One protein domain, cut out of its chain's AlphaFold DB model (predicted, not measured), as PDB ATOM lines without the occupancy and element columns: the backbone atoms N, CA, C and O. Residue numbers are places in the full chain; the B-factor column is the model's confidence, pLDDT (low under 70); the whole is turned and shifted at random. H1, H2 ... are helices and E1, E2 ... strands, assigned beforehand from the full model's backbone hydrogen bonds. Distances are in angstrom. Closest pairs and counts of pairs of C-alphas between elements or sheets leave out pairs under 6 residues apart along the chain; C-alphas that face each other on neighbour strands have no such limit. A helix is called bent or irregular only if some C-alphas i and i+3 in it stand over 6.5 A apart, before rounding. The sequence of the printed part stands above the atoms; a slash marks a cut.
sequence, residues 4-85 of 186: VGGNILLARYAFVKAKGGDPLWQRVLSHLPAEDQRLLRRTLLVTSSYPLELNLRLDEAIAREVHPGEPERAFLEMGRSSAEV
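AT A GLANCE: This is residues 4 to 85 of the 186 residues of the protein "TIGR02265 family protein" of Deltaproteobacteria bacterium (UniProt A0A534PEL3). Two helical lengths, H3 and the first arm H1a of the bent helix H1, run side by side the same way as the core, with H4 crossing one side of this pair and the second arm H1b folded back over the other side. The short helix H2 lies on the same side as H1b, and the single strand E1 sits at the end where H1a and H3 begin, paired with residues 4 to 5. The printed part has 82 residues, with four named helices and one named strand in the order H1, H2, E1, H3, H4; the class is mostly helix. The whole is compact, with a radius of gyration of the C-alphas of 11.6 A, and rounded, spanning 32 by 28 by 22 A.

IN THESE COORDINATES: The longest helix, H1, covers residues 6 to 30; by its hydrogen bonds it was assigned as one helix, but it is bent, with C-alphas 19 and 22 standing 9.6 A apart. Its arm H1a, residues 6 to 19, begins with C-alpha 6 at (-29.135, -28.525, -45.472) and is 20.1 A long; its arm H1b, residues 22 to 30, is 12.3 A long. H3, residues 52 to 66, begins with C-alpha 52 at (-34.835, -35.251, -50.969) and is 21.1 A long. H4, residues 71 to 85, is also 21.1 A long and ends with C-alpha 85 at (-29.815, -16.611, -49.053). H2 covers residues 34 to 40, 10.0 A, and E1 residues 49 to 51, 7.0 A.

HOW THE PARTS SIT: H1a touches H3 at a shallow tilt of 7 degrees, the same way; their closest C-alphas, Leu 9 and Asn 55, are 6.6 A apart. H1a touches H4 at a steep tilt of 66 degrees, opposite ways, closest at the C-alphas of Ala 11 and Ser 82, 5.1 A. H4 touches H3 with residues 71 to 75 alone, closest at the C-alphas of Ala 63 and Pro 71, 4.9 A. H1b touches H3 at a steep tilt of 56 degrees, opposite ways, closest at the C-alphas of Val 28 and Ala 61, 5.3 A. H1a touches H1b with residues 13 to 17 alone. The packing of the helices is mostly crossed: of 5 pairs of helices or arms that touch and have a tilt, 1 is at a shallow tilt, that of H1a and H3. H2 is close to H1b but not clearly touching, closest at the C-alphas of Leu 29 and Gln 37, 5.8 A; H2 and H4 are apart. E1 pairs with no named strand, but its residues 49 to 50 pair antiparallel with residues 4 to 5. Every O i to N i+4 pair is within hydrogen-bond range in H1a, H1b, H2 and H4, and 10 of 11 are in H3.

THE WHOLE: The two C-alphas farthest apart, those of Thr 47 and Gly 69, are 34.2 A apart. The printed part has no cut. No link is long: the link from H2 to E1 is short, and the other links between named elements are tight. The mean pLDDT of the printed part is 95.8, and no printed residue is under 70.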
ATOM      1  N   VAL A   4     -30.598 -33.770 -50.437       95.94
ATOM      2  CA  VAL A   4     -30.415 -32.338 -50.614       95.94
ATOM      3  C   VAL A   4     -29.538 -31.756 -49.503       95.94
ATOM      4  O   VAL A   4     -29.575 -32.220 -48.360       95.94
ATOM      5  N   GLY A   5     -28.759 -30.726 -49.820       95.31
ATOM      6  CA  GLY A   5     -27.979 -29.974 -48.841       95.31
ATOM      7  C   GLY A   5     -28.858 -29.238 -47.823       95.31
ATOM      8  O   GLY A   5     -29.907 -28.677 -48.153       95.31
ATOM      9  N   GLY A   6     -28.419 -29.197 -46.562       94.88
ATOM     10  CA  GLY A   6     -29.135 -28.525 -45.472       94.88
ATOM     11  C   GLY A   6     -29.357 -27.035 -45.694       94.88
ATOM     12  O   GLY A   6     -30.314 -26.460 -45.178       94.88
ATOM     13  N   ASN A   7     -28.515 -26.407 -46.510       91.88
ATOM     14  CA  ASN A   7     -28.672 -25.025 -46.941       91.88
ATOM     15  C   ASN A   7     -30.004 -24.774 -47.685       91.88
ATOM     16  O   ASN A   7     -30.553 -23.679 -47.570       91.88
ATOM     17  N   ILE A   8     -30.558 -25.769 -48.394       94.88
ATOM     18  CA  ILE A   8     -31.868 -25.649 -49.056       94.88
ATOM     19  C   ILE A   8     -32.987 -25.620 -48.013       94.88
ATOM     20  O   ILE A   8     -33.794 -24.690 -48.016       94.88
ATOM     21  N   LEU A   9     -32.993 -26.561 -47.063       96.19
ATOM     22  CA  LEU A   9     -33.991 -26.592 -45.986       96.19
ATOM     23  C   LEU A   9     -33.928 -25.332 -45.110       96.19
ATOM     24  O   LEU A   9     -34.958 -24.773 -44.736       96.19
ATOM     25  N   LEU A  10     -32.721 -24.841 -44.822       94.88
ATOM     26  CA  LEU A  10     -32.524 -23.592 -44.086       94.88
ATOM     27  C   LEU A  10     -33.029 -22.374 -44.866       94.88
ATOM     28  O   LEU A  10     -33.615 -21.475 -44.265       94.88
ATOM     29  N   ALA A  11     -32.862 -22.348 -46.190       95.75
ATOM     30  CA  ALA A  11     -33.440 -21.298 -47.022       95.75
ATOM     31  C   ALA A  11     -34.979 -21.336 -47.008       95.75
ATOM     32  O   ALA A  11     -35.609 -20.282 -46.935       95.75
ATOM     33  N   ARG A  12     -35.592 -22.529 -46.996       97.19
ATOM     34  CA  ARG A  12     -37.047 -22.686 -46.816       97.19
ATOM     35  C   ARG A  12     -37.518 -22.187 -45.458       97.19
ATOM     36  O   ARG A  12     -38.467 -21.411 -45.390       97.19
ATOM     37  N   TYR A  13     -36.820 -22.561 -44.389       96.38
ATOM     38  CA  TYR A  13     -37.100 -22.047 -43.052       96.38
ATOM     39  C   TYR A  13     -37.011 -20.513 -43.010       96.38
ATOM     40  O   TYR A  13     -37.950 -19.854 -42.566       96.38
ATOM     41  N   ALA A  14     -35.933 -19.930 -43.544       95.19
ATOM     42  CA  ALA A  14     -35.755 -18.481 -43.608       95.19
ATOM     43  C   ALA A  14     -36.875 -17.789 -44.406       95.19
ATOM     44  O   ALA A  14     -37.398 -16.767 -43.960       95.19
ATOM     45  N   PHE A  15     -37.287 -18.367 -45.538       97.56
ATOM     46  CA  PHE A  15     -38.407 -17.874 -46.341       97.56
ATOM     47  C   PHE A  15     -39.714 -17.837 -45.540       97.56
ATOM     48  O   PHE A  15     -40.366 -16.794 -45.464       97.56
ATOM     49  N   VAL A  16     -40.074 -18.944 -44.885       97.69
ATOM     50  CA  VAL A  16     -41.294 -19.028 -44.067       97.69
ATOM     51  C   VAL A  16     -41.244 -18.034 -42.907       97.69
ATOM     52  O   VAL A  16     -42.203 -17.301 -42.658       97.69
ATOM     53  N   LYS A  17     -40.097 -17.945 -42.226       96.38
ATOM     54  CA  LYS A  17     -39.884 -17.005 -41.125       96.38
ATOM     55  C   LYS A  17     -40.050 -15.553 -41.562       96.38
ATOM     56  O   LYS A  17     -40.690 -14.793 -40.841       96.38
ATOM     57  N   ALA A  18     -39.536 -15.184 -42.733       96.00
ATOM     58  CA  ALA A  18     -39.691 -13.842 -43.288       96.00
ATOM     59  C   ALA A  18     -41.147 -13.513 -43.666       96.00
ATOM     60  O   ALA A  18     -41.546 -12.354 -43.601       96.00
ATOM     61  N   LYS A  19     -41.947 -14.517 -44.049       95.56
ATOM     62  CA  LYS A  19     -43.350 -14.335 -44.453       95.56
ATOM     63  C   LYS A  19     -44.325 -14.254 -43.284       95.56
ATOM     64  O   LYS A  19     -45.270 -13.475 -43.343       95.56
ATOM     65  N   GLY A  20     -44.131 -15.062 -42.243       94.81
ATOM     66  CA  GLY A  20     -45.123 -15.178 -41.168       94.81
ATOM     67  C   GLY A  20     -44.582 -15.691 -39.838       94.81
ATOM     68  O   GLY A  20     -45.364 -16.153 -39.004       94.81
ATOM     69  N   GLY A  21     -43.264 -15.623 -39.632       96.94
ATOM     70  CA  GLY A  21     -42.623 -15.953 -38.363       96.94
ATOM     71  C   GLY A  21     -42.836 -17.401 -37.907       96.94
ATOM     72  O   GLY A  21     -43.073 -18.307 -38.705       96.94
ATOM     73  N   ASP A  22     -42.723 -17.622 -36.593       97.06
ATOM     74  CA  ASP A  22     -42.956 -18.944 -35.989       97.06
ATOM     75  C   ASP A  22     -44.387 -19.466 -36.167       97.06
ATOM     76  O   ASP A  22     -44.529 -20.664 -36.418       97.06
ATOM     77  N   PRO A  23     -45.448 -18.633 -36.087       98.00
ATOM     78  CA  PRO A  23     -46.809 -19.126 -36.275       98.00
ATOM     79  C   PRO A  23     -47.019 -19.790 -37.636       98.00
ATOM     80  O   PRO A  23     -47.625 -20.857 -37.708       98.00
ATOM     81  N   LEU A  24     -46.491 -19.195 -38.711       97.81
ATOM     82  CA  LEU A  24     -46.563 -19.788 -40.047       97.81
ATOM     83  C   LEU A  24     -45.729 -21.072 -40.134       97.81
ATOM     84  O   LEU A  24     -46.204 -22.065 -40.676       97.81
ATOM     85  N   TRP A  25     -44.529 -21.089 -39.547       98.06
ATOM     86  CA  TRP A  25     -43.696 -22.293 -39.509       98.06
ATOM     87  C   TRP A  25     -44.394 -23.471 -38.820       98.06
ATOM     88  O   TRP A  25     -44.369 -24.584 -39.338       98.06
ATOM     89  N   GLN A  26     -45.080 -23.242 -37.695       98.00
ATOM     90  CA  GLN A  26     -45.820 -24.313 -37.020       98.00
ATOM     91  C   GLN A  26     -46.982 -24.848 -37.861       98.00
ATOM     92  O   GLN A  26     -47.207 -26.059 -37.864       98.00
ATOM     93  N   ARG A  27     -47.687 -23.986 -38.608       98.06
ATOM     94  CA  ARG A  27     -48.727 -24.451 -39.537       98.06
ATOM     95  C   ARG A  27     -48.136 -25.289 -40.667       98.06
ATOM     96  O   ARG A  27     -48.623 -26.390 -40.897       98.06
ATOM     97  N   VAL A  28     -47.031 -24.854 -41.275       98.12
ATOM     98  CA  VAL A  28     -46.293 -25.655 -42.271       98.12
ATOM     99  C   VAL A  28     -45.922 -27.032 -41.710       98.12
ATOM    100  O   VAL A  28     -46.230 -28.048 -42.329       98.12
ATOM    101  N   LEU A  29     -45.324 -27.093 -40.514       98.19
ATOM    102  CA  LEU A  29     -44.949 -28.361 -39.878       98.19
ATOM    103  C   LEU A  29     -46.152 -29.281 -39.623       98.19
ATOM    104  O   LEU A  29     -46.003 -30.498 -39.694       98.19
ATOM    105  N   SER A  30     -47.333 -28.727 -39.339       97.69
ATOM    106  CA  SER A  30     -48.543 -29.515 -39.060       97.69
ATOM    107  C   SER A  30     -49.032 -30.345 -40.255       97.69
ATOM    108  O   SER A  30     -49.682 -31.367 -40.047       97.69
ATOM    109  N   HIS A  31     -48.647 -29.976 -41.483       97.31
ATOM    110  CA  HIS A  31     -48.941 -30.739 -42.706       97.31
ATOM    111  C   HIS A  31     -47.969 -31.897 -42.959       97.31
ATOM    112  O   HIS A  31     -48.181 -32.689 -43.877       97.31
ATOM    113  N   LEU A  32     -46.887 -31.997 -42.183       98.12
ATOM    114  CA  LEU A  32     -45.826 -32.975 -42.403       98.12
ATOM    115  C   LEU A  32     -45.987 -34.216 -41.512       98.12
ATOM    116  O   LEU A  32     -46.471 -34.109 -40.379       98.12
ATOM    117  N   PRO A  33     -45.511 -35.394 -41.960       97.88
ATOM    118  CA  PRO A  33     -45.401 -36.579 -41.117       97.88
ATOM    119  C   PRO A  33     -44.634 -36.311 -39.815       97.88
ATOM    120  O   PRO A  33     -43.709 -35.499 -39.766       97.88
ATOM    121  N   ALA A  34     -44.963 -37.052 -38.754       97.31
ATOM    122  CA  ALA A  34     -44.349 -36.861 -37.438       97.31
ATOM    123  C   ALA A  34     -42.815 -37.007 -37.450       97.31
ATOM    124  O   ALA A  34     -42.125 -36.375 -36.650       97.31
ATOM    125  N   GLU A  35     -42.270 -37.839 -38.338       96.38
ATOM    126  CA  GLU A  35     -40.825 -37.995 -38.518       96.38
ATOM    127  C   GLU A  35     -40.163 -36.736 -39.083       96.38
ATOM    128  O   GLU A  35     -39.214 -36.226 -38.482       96.38
ATOM    129  N   ASP A  36     -40.717 -36.184 -40.160       97.81
ATOM    130  CA  ASP A  36     -40.244 -34.944 -40.775       97.81
ATOM    131  C   ASP A  36     -40.322 -33.775 -39.791       97.81
ATOM    132  O   ASP A  36     -39.369 -33.008 -39.653       97.81
ATOM    133  N   GLN A  37     -41.418 -33.676 -39.029       97.62
ATOM    134  CA  GLN A  37     -41.549 -32.671 -37.973       97.62
ATOM    135  C   GLN A  37     -40.440 -32.791 -36.925       97.62
ATOM    136  O   GLN A  37     -39.870 -31.780 -36.510       97.62
ATOM    137  N   ARG A  38     -40.128 -34.013 -36.466       96.38
ATOM    138  CA  ARG A  38     -39.047 -34.237 -35.491       96.38
ATOM    139  C   ARG A  38     -37.697 -33.814 -36.051       96.38
ATOM    140  O   ARG A  38     -36.902 -33.252 -35.306       96.38
ATOM    141  N   LEU A  39     -37.440 -34.085 -37.327       96.00
ATOM    142  CA  LEU A  39     -36.189 -33.722 -37.984       96.00
ATOM    143  C   LEU A  39     -36.062 -32.203 -38.156       96.00
ATOM    144  O   LEU A  39     -35.049 -31.634 -37.763       96.00
ATOM    145  N   LEU A  40     -37.108 -31.537 -38.647       96.62
ATOM    146  CA  LEU A  40     -37.128 -30.088 -38.890       96.62
ATOM    147  C   LEU A  40     -37.171 -29.235 -37.611       96.62
ATOM    148  O   LEU A  40     -36.862 -28.047 -37.659       96.62
ATOM    149  N   ARG A  41     -37.546 -29.817 -36.465       94.94
ATOM    150  CA  ARG A  41     -37.455 -29.163 -35.146       94.94
ATOM    151  C   ARG A  41     -36.059 -29.241 -34.522       94.94
ATOM    152  O   ARG A  41     -35.810 -28.562 -33.530       94.94
ATOM    153  N   ARG A  42     -35.161 -30.076 -35.053       93.75
ATOM    154  CA  ARG A  42     -33.758 -30.124 -34.621       93.75
ATOM    155  C   ARG A  42     -32.960 -29.023 -35.311       93.75
ATOM    156  O   ARG A  42     -33.381 -28.459 -36.316       93.75
ATOM    157  N   THR A  43     -31.767 -28.753 -34.792       92.62
ATOM    158  CA  THR A  43     -30.805 -27.879 -35.467       92.62
ATOM    159  C   THR A  43     -30.397 -28.491 -36.806       92.62
ATOM    160  O   THR A  43     -29.748 -29.536 -36.840       92.62
ATOM    161  N   LEU A  44     -30.763 -27.826 -37.903       93.38
ATOM    162  CA  LEU A  44     -30.331 -28.195 -39.247       93.38
ATOM    163  C   LEU A  44     -28.928 -27.637 -39.508       93.38
ATOM    164  O   LEU A  44     -28.688 -26.435 -39.406       93.38
ATOM    165  N   LEU A  45     -27.999 -28.516 -39.864       91.94
ATOM    166  CA  LEU A  45     -26.648 -28.151 -40.280       91.94
ATOM    167  C   LEU A  45     -26.602 -27.875 -41.786       91.94
ATOM    168  O   LEU A  45     -27.042 -28.709 -42.578       91.94
ATOM    169  N   VAL A  46     -26.011 -26.738 -42.170       88.31
ATOM    170  CA  VAL A  46     -25.811 -26.305 -43.570       88.31
ATOM    171  C   VAL A  46     -25.056 -27.354 -44.391       88.31
ATOM    172  O   VAL A  46     -25.378 -27.571 -45.553       88.31
ATOM    173  N   THR A  47     -24.061 -28.004 -43.783       87.69
ATOM    174  CA  THR A  47     -23.136 -28.943 -44.436       87.69
ATOM    175  C   THR A  47     -23.628 -30.390 -44.453       87.69
ATOM    176  O   THR A  47     -22.978 -31.245 -45.048       87.69
ATOM    177  N   SER A  48     -24.750 -30.692 -43.794       93.94
ATOM    178  CA  SER A  48     -25.326 -32.039 -43.793       93.94
ATOM    179  C   SER A  48     -26.244 -32.257 -44.993       93.94
ATOM    180  O   SER A  48     -26.818 -31.315 -45.535       93.94
ATOM    181  N   SER A  49     -26.395 -33.520 -45.383       95.25
ATOM    182  CA  SER A  49     -27.360 -33.957 -46.393       95.25
ATOM    183  C   SER A  49     -28.625 -34.497 -45.728       95.25
ATOM    184  O   SER A  49     -28.548 -35.164 -44.696       95.25
ATOM    185  N   TYR A  50     -29.777 -34.220 -46.329       96.50
ATOM    186  CA  TYR A  50     -31.101 -34.630 -45.854       96.50
ATOM    187  C   TYR A  50     -31.858 -35.337 -46.979       96.50
ATOM    188  O   TYR A  50     -31.572 -35.055 -48.142       96.50
ATOM    189  N   PRO A  51     -32.822 -36.229 -46.686       96.31
ATOM    190  CA  PRO A  51     -33.599 -36.902 -47.729       96.31
ATOM    191  C   PRO A  51     -34.267 -35.903 -48.678       96.31
ATOM    192  O   PRO A  51     -34.863 -34.924 -48.225       96.31
ATOM    193  N   LEU A  52     -34.198 -36.138 -49.989       95.81
ATOM    194  CA  LEU A  52     -34.835 -35.251 -50.969       95.81
ATOM    195  C   LEU A  52     -36.355 -35.181 -50.757       95.81
ATOM    196  O   LEU A  52     -36.957 -34.116 -50.860       95.81
ATOM    197  N   GLU A  53     -36.979 -36.300 -50.406       95.00
ATOM    198  CA  GLU A  53     -38.422 -36.399 -50.209       95.00
ATOM    199  C   GLU A  53     -38.911 -35.543 -49.033       95.00
ATOM    200  O   GLU A  53     -40.038 -35.049 -49.071       95.00
ATOM    201  N   LEU A  54     -38.066 -35.317 -48.016       96.69
ATOM    202  CA  LEU A  54     -38.352 -34.355 -46.948       96.69
ATOM    203  C   LEU A  54     -38.494 -32.942 -47.523       96.69
ATOM    204  O   LEU A  54     -39.437 -32.237 -47.175       96.69
ATOM    205  N   ASN A  55     -37.577 -32.535 -48.406       96.81
ATOM    206  CA  ASN A  55     -37.635 -31.222 -49.044       96.81
ATOM    207  C   ASN A  55     -38.872 -31.081 -49.931       96.81
ATOM    208  O   ASN A  55     -39.554 -30.067 -49.856       96.81
ATOM    209  N   LEU A  56     -39.202 -32.105 -50.723       95.75
ATOM    210  CA  LEU A  56     -40.393 -32.072 -51.574       95.75
ATOM    211  C   LEU A  56     -41.676 -31.913 -50.745       95.75
ATOM    212  O   LEU A  56     -42.517 -31.080 -51.071       95.75
ATOM    213  N   ARG A  57     -41.816 -32.656 -49.639       97.06
ATOM    214  CA  ARG A  57     -42.970 -32.510 -48.734       97.06
ATOM    215  C   ARG A  57     -42.990 -31.151 -48.039       97.06
ATOM    216  O   ARG A  57     -44.062 -30.568 -47.888       97.06
ATOM    217  N   LEU A  58     -41.826 -30.644 -47.633       97.81
ATOM    218  CA  LEU A  58     -41.704 -29.320 -47.032       97.81
ATOM    219  C   LEU A  58     -42.136 -28.220 -48.009       97.81
ATOM    220  O   LEU A  58     -42.923 -27.360 -47.627       97.81
ATOM    221  N   ASP A  59     -41.677 -28.265 -49.257       97.38
ATOM    222  CA  ASP A  59     -42.017 -27.270 -50.278       97.38
ATOM    223  C   ASP A  59     -43.530 -27.246 -50.548       97.38
ATOM    224  O   ASP A  59     -44.139 -26.176 -50.566       97.38
ATOM    225  N   GLU A  60     -44.163 -28.417 -50.653       96.50
ATOM    226  CA  GLU A  60     -45.621 -28.543 -50.777       96.50
ATOM    227  C   GLU A  60     -46.367 -27.974 -49.559       96.50
ATOM    228  O   GLU A  60     -47.354 -27.248 -49.704       96.50
ATOM    229  N   ALA A  61     -45.899 -28.266 -48.342       97.19
ATOM    230  CA  ALA A  61     -46.495 -27.737 -47.115       97.19
ATOM    231  C   ALA A  61     -46.367 -26.206 -47.023       97.19
ATOM    232  O   ALA A  61     -47.301 -25.530 -46.592       97.19
ATOM    233  N   ILE A  62     -45.241 -25.645 -47.470       97.81
ATOM    234  CA  ILE A  62     -45.038 -24.196 -47.545       97.81
ATOM    235  C   ILE A  62     -45.980 -23.576 -48.576       97.81
ATOM    236  O   ILE A  62     -46.625 -22.569 -48.282       97.81
ATOM    237  N   ALA A  63     -46.089 -24.173 -49.765       96.50
ATOM    238  CA  ALA A  63     -46.937 -23.655 -50.831       96.50
ATOM    239  C   ALA A  63     -48.415 -23.574 -50.418       96.50
ATOM    240  O   ALA A  63     -49.086 -22.595 -50.745       96.50
ATOM    241  N   ARG A  64     -48.900 -24.545 -49.629       94.94
ATOM    242  CA  ARG A  64     -50.263 -24.546 -49.067       94.94
ATOM    243  C   ARG A  64     -50.538 -23.379 -48.117       94.94
ATOM    244  O   ARG A  64     -51.666 -22.901 -48.070       94.94
ATOM    245  N   GLU A  65     -49.533 -22.937 -47.365       96.31
ATOM    246  CA  GLU A  65     -49.697 -21.947 -46.294       96.31
ATOM    247  C   GLU A  65     -49.375 -20.508 -46.721       96.31
ATOM    248  O   GLU A  65     -49.990 -19.570 -46.216       96.31
ATOM    249  N   VAL A  66     -48.398 -20.303 -47.612       93.44
ATOM    250  CA  VAL A  66     -47.905 -18.952 -47.946       93.44
ATOM    251  C   VAL A  66     -48.823 -18.223 -48.924       93.44
ATOM    252  O   VAL A  66     -49.083 -17.038 -48.728       93.44
ATOM    253  N   HIS A  67     -49.316 -18.914 -49.955       88.69
ATOM    254  CA  HIS A  67     -50.248 -18.357 -50.942       88.69
ATOM    255  C   HIS A  67     -51.385 -19.350 -51.210       88.69
ATOM    256  O   HIS A  67     -51.366 -20.048 -52.229       88.69
ATOM    257  N   PRO A  68     -52.377 -19.452 -50.305       85.75
ATOM    258  CA  PRO A  68     -53.526 -20.323 -50.515       85.75
ATOM    259  C   PRO A  68     -54.226 -19.987 -51.841       85.75
ATOM    260  O   PRO A  68     -54.656 -18.857 -52.049       85.75
ATOM    261  N   GLY A  69     -54.325 -20.965 -52.744       88.31
ATOM    262  CA  GLY A  69     -54.918 -20.793 -54.077       88.31
ATOM    263  C   GLY A  69     -53.941 -20.397 -55.194       88.31
ATOM    264  O   GLY A  69     -54.296 -20.530 -56.359       88.31
ATOM    265  N   GLU A  70     -52.701 -20.010 -54.870       93.38
ATOM    266  CA  GLU A  70     -51.642 -19.688 -55.844       93.38
ATOM    267  C   GLU A  70     -50.324 -20.434 -55.517       93.38
ATOM    268  O   GLU A  70     -49.280 -19.809 -55.297       93.38
ATOM    269  N   PRO A  71     -50.317 -21.782 -55.475       93.50
ATOM    270  CA  PRO A  71     -49.137 -22.546 -55.059       93.50
ATOM    271  C   PRO A  71     -47.918 -22.301 -55.962       93.50
ATOM    272  O   PRO A  71     -46.790 -22.234 -55.474       93.50
ATOM    273  N   GLU A  72     -48.126 -22.089 -57.264       95.44
ATOM    274  CA  GLU A  72     -47.053 -21.792 -58.224       95.44
ATOM    275  C   GLU A  72     -46.247 -20.548 -57.831       95.44
ATOM    276  O   GLU A  72     -45.013 -20.543 -57.891       95.44
ATOM    277  N   ARG A  73     -46.938 -19.507 -57.348       96.75
ATOM    278  CA  ARG A  73     -46.309 -18.285 -56.845       96.75
ATOM    279  C   ARG A  73     -45.436 -18.575 -55.630       96.75
ATOM    280  O   ARG A  73     -44.333 -18.038 -55.532       96.75
ATOM    281  N   ALA A  74     -45.894 -19.434 -54.721       96.81
ATOM    282  CA  ALA A  74     -45.109 -19.823 -53.555       96.81
ATOM    283  C   ALA A  74     -43.822 -20.558 -53.954       96.81
ATOM    284  O   ALA A  74     -42.758 -20.220 -53.438       96.81
ATOM    285  N   PHE A  75     -43.878 -21.490 -54.913       97.88
ATOM    286  CA  PHE A  75     -42.679 -22.177 -55.412       97.88
ATOM    287  C   PHE A  75     -41.674 -21.215 -56.057       97.88
ATOM    288  O   PHE A  75     -40.480 -21.263 -55.742       97.88
ATOM    289  N   LEU A  76     -42.148 -20.289 -56.896       98.19
ATOM    290  CA  LEU A  76     -41.300 -19.252 -57.489       98.19
ATOM    291  C   LEU A  76     -40.630 -18.389 -56.408       98.19
ATOM    292  O   LEU A  76     -39.415 -18.180 -56.439       98.19
ATOM    293  N   GLU A  77     -41.392 -17.917 -55.420       97.94
ATOM    294  CA  GLU A  77     -40.865 -17.097 -54.324       97.94
ATOM    295  C   GLU A  77     -39.875 -17.869 -53.430       97.94
ATOM    296  O   GLU A  77     -38.844 -17.305 -53.050       97.94
ATOM    297  N   MET A  78     -40.118 -19.157 -53.158       97.81
ATOM    298  CA  MET A  78     -39.175 -20.035 -52.446       97.81
ATOM    299  C   MET A  78     -37.842 -20.143 -53.188       97.81
ATOM    300  O   MET A  78     -36.772 -20.001 -52.582       97.81
ATOM    301  N   GLY A  79     -37.898 -20.348 -54.506       98.12
ATOM    302  CA  GLY A  79     -36.731 -20.364 -55.381       98.12
ATOM    303  C   GLY A  79     -35.936 -19.064 -55.304       98.12
ATOM    304  O   GLY A  79     -34.739 -19.078 -55.001       98.12
ATOM    305  N   ARG A  80     -36.621 -17.929 -55.494       98.38
ATOM    306  CA  ARG A  80     -36.023 -16.586 -55.427       98.38
ATOM    307  C   ARG A  80     -35.372 -16.323 -54.069       98.38
ATOM    308  O   ARG A  80     -34.226 -15.888 -54.009       98.38
ATOM    309  N   SER A  81     -36.069 -16.633 -52.976       97.44
ATOM    310  CA  SER A  81     -35.538 -16.476 -51.617       97.44
ATOM    311  C   SER A  81     -34.305 -17.351 -51.380       97.44
ATOM    312  O   SER A  81     -33.347 -16.913 -50.746       97.44
ATOM    313  N   SER A  82     -34.277 -18.555 -51.949       96.75
ATOM    314  CA  SER A  82     -33.139 -19.464 -51.806       96.75
ATOM    315  C   SER A  82     -31.911 -19.007 -52.577       96.75
ATOM    316  O   SER A  82     -30.797 -19.154 -52.075       96.75
ATOM    317  N   ALA A  83     -32.089 -18.421 -53.760       97.38
ATOM    318  CA  ALA A  83     -30.999 -17.752 -54.460       97.38
ATOM    319  C   ALA A  83     -30.452 -16.584 -53.630       97.38
ATOM    320  O   ALA A  83     -29.240 -16.489 -53.460       97.38
ATOM    321  N   GLU A  84     -31.325 -15.763 -53.035       95.31
ATOM    322  CA  GLU A  84     -30.916 -14.642 -52.177       95.31
ATOM    323  C   GLU A  84     -30.045 -15.105 -51.001       95.31
ATOM    324  O   GLU A  84     -28.941 -14.597 -50.811       95.31
ATOM    325  N   VAL A  85     -30.518 -16.096 -50.238       92.81
ATOM    326  CA  VAL A  85     -29.815 -16.611 -49.053       92.81
ATOM    327  C   VAL A  85     -28.474 -17.230 -49.439       92.81
ATOM    328  O   VAL A  85     -27.446 -16.912 -48.841       92.81
TER     329      VAL A  85